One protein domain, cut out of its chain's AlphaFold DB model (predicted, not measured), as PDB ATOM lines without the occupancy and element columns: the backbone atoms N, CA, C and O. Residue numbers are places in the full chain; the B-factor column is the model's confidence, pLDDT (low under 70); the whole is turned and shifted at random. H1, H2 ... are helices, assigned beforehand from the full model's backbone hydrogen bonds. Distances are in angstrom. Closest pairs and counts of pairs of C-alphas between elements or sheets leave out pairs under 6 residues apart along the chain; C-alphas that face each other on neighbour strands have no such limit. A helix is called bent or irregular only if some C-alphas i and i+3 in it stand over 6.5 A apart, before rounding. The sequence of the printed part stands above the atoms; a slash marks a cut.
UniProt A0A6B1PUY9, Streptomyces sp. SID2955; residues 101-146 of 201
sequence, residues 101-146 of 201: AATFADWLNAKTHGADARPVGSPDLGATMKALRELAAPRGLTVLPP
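This is residues 101 to 146 of the 201 residues of a protein of Streptomyces sp. SID2955 (UniProt A0A6B1PUY9). What does the model look like? Two helices, H1 then H2, cross at a steep angle near Ala 105 and Leu 132; a long loop joins them, and the tail, residues 140 to 146, folds back beside H2. What is its make-up and outline? The class is all helix, 46 residues printed with no named strand. It is compact, with a radius of gyration of the C-alphas of 9.7 A, and flat, spanning 28 by 26 by 12 A.

Where is the first helix? H1, residues 101 to 113, begins at C-alpha 101 (249.340, 255.903, 183.306) and is 17.9 A long. Where is the second? H2, residues 125 to 139, is 21.3 A long and ends at C-alpha 139 (235.694, 248.998, 186.672). It is irregular, but only just: C-alphas 135 and 138 are 6.55 A apart.

How do H1 and H2 stand? They touch, their closest C-alphas, of Ala 105 and Leu 132, 4.5 A apart. They run the same way at a steep tilt of 45 degrees. What do their backbones show? Every O i to N i+4 pair is within hydrogen-bond range in H1, and 9 of 11 in H2.

How large is it? The two farthest C-alphas, of Asp 116 and Pro 145, are 28.3 A apart. Any cut, long link or low confidence? The printed part has no cut, the 11-residue link from H1 to H2 is long, and no printed residue is under 70 in pLDDT.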
ATOM      1  N   ALA A 101     249.777 257.075 184.062       95.31
ATOM      2  CA  ALA A 101     249.340 255.903 183.306       95.31
ATOM      3  C   ALA A 101     250.009 254.573 183.708       95.31
ATOM      4  O   ALA A 101     249.315 253.586 183.944       95.31
ATOM      5  N   ALA A 102     251.344 254.535 183.814       94.50
ATOM      6  CA  ALA A 102     252.069 253.301 184.134       94.50
ATOM      7  C   ALA A 102     251.769 252.806 185.554       94.50
ATOM      8  O   ALA A 102     251.431 251.641 185.752       94.50
ATOM      9  N   THR A 103     251.828 253.706 186.540       93.19
ATOM     10  CA  THR A 103     251.591 253.322 187.935       93.19
ATOM     11  C   THR A 103     250.121 253.001 188.204       93.19
ATOM     12  O   THR A 103     249.848 252.165 189.064       93.19
ATOM     13  N   PHE A 104     249.181 253.605 187.463       95.81
ATOM     14  CA  PHE A 104     247.772 253.233 187.553       95.81
ATOM     15  C   PHE A 104     247.512 251.859 186.947       95.81
ATOM     16  O   PHE A 104     246.786 251.054 187.527       95.81
ATOM     17  N   ALA A 105     248.138 251.560 185.806       97.12
ATOM     18  CA  ALA A 105     248.029 250.250 185.177       97.12
ATOM     19  C   ALA A 105     248.522 249.157 186.133       97.12
ATOM     20  O   ALA A 105     247.819 248.177 186.359       97.12
ATOM     21  N   ASP A 106     249.677 249.362 186.769       95.88
ATOM     22  CA  ASP A 106     250.213 248.421 187.755       95.88
ATOM     23  C   ASP A 106     249.326 248.292 188.995       95.88
ATOM     24  O   ASP A 106     249.112 247.183 189.481       95.88
ATOM     25  N   TRP A 107     248.773 249.407 189.478       95.19
ATOM     26  CA  TRP A 107     247.832 249.427 190.597       95.19
ATOM     27  C   TRP A 107     246.593 248.567 190.314       95.19
ATOM     28  O   TRP A 107     246.260 247.667 191.089       95.19
ATOM     29  N   LEU A 108     245.935 248.795 189.174       97.12
ATOM     30  CA  LEU A 108     244.747 248.036 188.782       97.12
ATOM     31  C   LEU A 108     245.080 246.573 188.470       97.12
ATOM     32  O   LEU A 108     244.294 245.685 188.798       97.12
ATOM     33  N   ASN A 109     246.249 246.307 187.885       97.56
ATOM     34  CA  ASN A 109     246.739 244.956 187.628       97.56
ATOM     35  C   ASN A 109     246.939 244.179 188.934       97.56
ATOM     36  O   ASN A 109     246.461 243.052 189.050       97.56
ATOM     37  N   ALA A 110     247.559 244.795 189.944       95.69
ATOM     38  CA  ALA A 110     247.730 244.191 191.260       95.69
ATOM     39  C   ALA A 110     246.384 243.955 191.971       95.69
ATOM     40  O   ALA A 110     246.185 242.901 192.575       95.69
ATOM     41  N   LYS A 111     245.413 244.876 191.847       94.69
ATOM     42  CA  LYS A 111     244.046 244.656 192.363       94.69
ATOM     43  C   LYS A 111     243.342 243.474 191.686       94.69
ATOM     44  O   LYS A 111     242.561 242.790 192.337       94.69
ATOM     45  N   THR A 112     243.569 243.253 190.391       96.00
ATOM     46  CA  THR A 112     242.899 242.190 189.622       96.00
ATOM     47  C   THR A 112     243.593 240.831 189.765       96.00
ATOM     48  O   THR A 112     242.922 239.803 189.838       96.00
ATOM     49  N   HIS A 113     244.926 240.808 189.809       96.25
ATOM     50  CA  HIS A 113     245.734 239.587 189.704       96.25
ATOM     51  C   HIS A 113     246.566 239.274 190.959       96.25
ATOM     52  O   HIS A 113     247.272 238.267 190.982       96.25
ATOM     53  N   GLY A 114     246.460 240.094 192.007       95.19
ATOM     54  CA  GLY A 114     247.178 239.942 193.272       95.19
ATOM     55  C   GLY A 114     248.431 240.817 193.371       95.19
ATOM     56  O   GLY A 114     248.958 241.300 192.373       95.19
ATOM     57  N   ALA A 115     248.931 241.004 194.597       89.12
ATOM     58  CA  ALA A 115     250.062 241.891 194.890       89.12
ATOM     59  C   ALA A 115     251.371 241.503 194.170       89.12
ATOM     60  O   ALA A 115     252.200 242.367 193.902       89.12
ATOM     61  N   ASP A 116     251.525 240.225 193.812       89.50
ATOM     62  CA  ASP A 116     252.696 239.695 193.099       89.50
ATOM     63  C   ASP A 116     252.564 239.766 191.566       89.50
ATOM     64  O   ASP A 116     253.415 239.247 190.832       89.50
ATOM     65  N   ALA A 117     251.489 240.375 191.054       93.94
ATOM     66  CA  ALA A 117     251.293 240.536 189.625       93.94
ATOM     67  C   ALA A 117     252.465 241.310 189.008       93.94
ATOM     68  O   ALA A 117     252.914 242.340 189.514       93.94
ATOM     69  N   ARG A 118     252.979 240.807 187.881       92.00
ATOM     70  CA  ARG A 118     254.071 241.478 187.171       92.00
ATOM     71  C   ARG A 118     253.597 242.849 186.676       92.00
ATOM     72  O   ARG A 118     252.497 242.904 186.128       92.00
ATOM     73  N   PRO A 119     254.416 243.910 186.806       92.00
ATOM     74  CA  PRO A 119     254.091 245.216 186.249       92.00
ATOM     75  C   PRO A 119     253.740 245.130 184.763       92.00
ATOM     76  O   PRO A 119     254.384 244.406 183.999       92.00
ATOM     77  N   VAL A 120     252.708 245.868 184.380       95.31
ATOM     78  CA  VAL A 120     252.224 246.045 183.008       95.31
ATOM     79  C   VAL A 120     252.563 247.436 182.469       95.31
ATOM     80  O   VAL A 120     252.519 247.648 181.257       95.31
ATOM     81  N   GLY A 121     252.929 248.377 183.348       92.69
ATOM     82  CA  GLY A 121     253.535 249.647 182.975       92.69
ATOM     83  C   GLY A 121     254.844 249.440 182.207       92.69
ATOM     84  O   GLY A 121     255.668 248.591 182.548       92.69
ATOM     85  N   SER A 122     255.031 250.219 181.144       90.12
ATOM     86  CA  SER A 122     256.157 250.110 180.214       90.12
ATOM     87  C   SER A 122     256.628 251.495 179.748       90.12
ATOM     88  O   SER A 122     255.817 252.419 179.667       90.12
ATOM     89  N   PRO A 123     257.910 251.656 179.363       87.50
ATOM     90  CA  PRO A 123     258.375 252.841 178.640       87.50
ATOM     91  C   PRO A 123     257.644 253.077 177.306       87.50
ATOM     92  O   PRO A 123     257.630 254.199 176.806       87.50
ATOM     93  N   ASP A 124     257.037 252.037 176.725       93.50
ATOM     94  CA  ASP A 124     256.152 252.181 175.571       93.50
ATOM     95  C   ASP A 124     254.776 252.705 176.020       93.50
ATOM     96  O   ASP A 124     254.002 252.014 176.694       93.50
ATOM     97  N   LEU A 125     254.468 253.948 175.638       93.62
ATOM     98  CA  LEU A 125     253.210 254.608 175.992       93.62
ATOM     99  C   LEU A 125     251.990 253.879 175.411       93.62
ATOM    100  O   LEU A 125     250.951 253.812 176.064       93.62
ATOM    101  N   GLY A 126     252.096 253.327 174.199       96.31
ATOM    102  CA  GLY A 126     250.997 252.615 173.547       96.31
ATOM    103  C   GLY A 126     250.620 251.341 174.300       96.31
ATOM    104  O   GLY A 126     249.444 251.117 174.588       96.31
ATOM    105  N   ALA A 127     251.622 250.549 174.681       97.38
ATOM    106  CA  ALA A 127     251.469 249.347 175.487       97.38
ATOM    107  C   ALA A 127     250.878 249.669 176.866       97.38
ATOM    108  O   ALA A 127     249.892 249.046 177.264       97.38
ATOM    109  N   THR A 128     251.409 250.691 177.548       96.56
ATOM    110  CA  THR A 128     250.901 251.136 178.855       96.56
ATOM    111  C   THR A 128     249.442 251.578 178.773       96.56
ATOM    112  O   THR A 128     248.611 251.120 179.554       96.56
ATOM    113  N   MET A 129     249.089 252.429 177.805       97.81
ATOM    114  CA  MET A 129     247.717 252.925 177.659       97.81
ATOM    115  C   MET A 129     246.736 251.826 177.241       97.81
ATOM    116  O   MET A 129     245.567 251.882 177.622       97.81
ATOM    117  N   LYS A 130     247.185 250.829 176.466       98.31
ATOM    118  CA  LYS A 130     246.377 249.649 176.135       98.31
ATOM    119  C   LYS A 130     246.071 248.835 177.393       98.31
ATOM    120  O   LYS A 130     244.898 248.618 177.681       98.31
ATOM    121  N   ALA A 131     247.100 248.453 178.151       98.31
ATOM    122  CA  ALA A 131     246.935 247.688 179.385       98.31
ATOM    123  C   ALA A 131     246.062 248.440 180.399       98.31
ATOM    124  O   ALA A 131     245.133 247.870 180.967       98.31
ATOM    125  N   LEU A 132     246.303 249.744 180.566       98.50
ATOM    126  CA  LEU A 132     245.520 250.577 181.467       98.50
ATOM    127  C   LEU A 132     244.033 250.585 181.095       98.50
ATOM    128  O   LEU A 132     243.187 250.383 181.959       98.50
ATOM    129  N   ARG A 133     243.694 250.778 179.814       98.56
ATOM    130  CA  ARG A 133     242.294 250.757 179.357       98.56
ATOM    131  C   ARG A 133     241.628 249.402 179.575       98.56
ATOM    132  O   ARG A 133     240.482 249.368 180.010       98.56
ATOM    133  N   GLU A 134     242.335 248.309 179.300       98.25
ATOM    134  CA  GLU A 134     241.829 246.943 179.507       98.25
ATOM    135  C   GLU A 134     241.540 246.653 180.986       98.25
ATOM    136  O   GLU A 134     240.550 245.998 181.299       98.25
ATOM    137  N   LEU A 135     242.362 247.185 181.894       98.38
ATOM    138  CA  LEU A 135     242.191 247.030 183.340       98.38
ATOM    139  C   LEU A 135     241.143 247.981 183.937       98.38
ATOM    140  O   LEU A 135     240.490 247.629 184.919       98.38
ATOM    141  N   ALA A 136     240.988 249.174 183.361       98.00
ATOM    142  CA  ALA A 136     240.079 250.218 183.831       98.00
ATOM    143  C   ALA A 136     238.628 250.007 183.368       98.00
ATOM    144  O   ALA A 136     237.697 250.222 184.143       98.00
ATOM    145  N   ALA A 137     238.412 249.540 182.133       97.19
ATOM    146  CA  ALA A 137     237.068 249.416 181.562       97.19
ATOM    147  C   ALA A 137     236.115 248.501 182.367       97.19
ATOM    148  O   ALA A 137     234.975 248.911 182.596       97.19
ATOM    149  N   PRO A 138     236.534 247.323 182.882       96.75
ATOM    150  CA  PRO A 138     235.677 246.482 183.728       96.75
ATOM    151  C   PRO A 138     235.261 247.139 185.052       96.75
ATOM    152  O   PRO A 138     234.338 246.661 185.706       96.75
ATOM    153  N   ARG A 139     235.940 248.222 185.448       95.31
ATOM    154  CA  ARG A 139     235.694 248.998 186.672       95.31
ATOM    155  C   ARG A 139     234.806 250.221 186.420       95.31
ATOM    156  O   ARG A 139     234.608 251.026 187.317       95.31
ATOM    157  N   GLY A 140     234.301 250.387 185.194       95.00
ATOM    158  CA  GLY A 140     233.515 251.559 184.794       95.00
ATOM    159  C   GLY A 140     234.349 252.828 184.590       95.00
ATOM    160  O   GLY A 140     233.785 253.903 184.403       95.00
ATOM    161  N   LEU A 141     235.680 252.722 184.595       97.06
ATOM    162  CA  LEU A 141     236.578 253.865 184.472       97.06
ATOM    163  C   LEU A 141     236.924 254.140 183.007       97.06
ATOM    164  O   LEU A 141     237.374 253.254 182.276       97.06
ATOM    165  N   THR A 142     236.774 255.397 182.588       97.44
ATOM    166  CA  THR A 142     237.175 255.848 181.250       97.44
ATOM    167  C   THR A 142     238.543 256.514 181.299       97.44
ATOM    168  O   THR A 142     238.735 257.529 181.963       97.44
ATOM    169  N   VAL A 143     239.499 255.969 180.546       97.75
ATOM    170  CA  VAL A 143     240.865 256.502 180.463       97.75
ATOM    171  C   VAL A 143     240.981 257.440 179.263       97.75
ATOM    172  O   VAL A 143     240.932 257.004 178.106       97.75
ATOM    173  N   LEU A 144     241.167 258.728 179.548       96.75
ATOM    174  CA  LEU A 144     241.321 259.787 178.551       96.75
ATOM    175  C   LEU A 144     242.676 259.708 177.809       96.75
ATOM    176  O   LEU A 144     243.558 258.929 178.189       96.75
ATOM    177  N   PRO A 145     242.863 260.463 176.706       96.06
ATOM    178  CA  PRO A 145     244.167 260.582 176.059       96.06
ATOM    179  C   PRO A 145     245.251 261.057 177.042       96.06
ATOM    180  O   PRO A 145     244.979 261.934 177.862       96.06
ATOM    181  N   PRO A 146     246.477 260.507 176.969       95.31
ATOM    182  CA  PRO A 146     247.543 260.886 177.884       95.31
ATOM    183  C   PRO A 146     248.059 262.296 177.576       95.31
ATOM    184  O   PRO A 146     248.083 262.730 176.419       95.31
TER     185      PRO A 146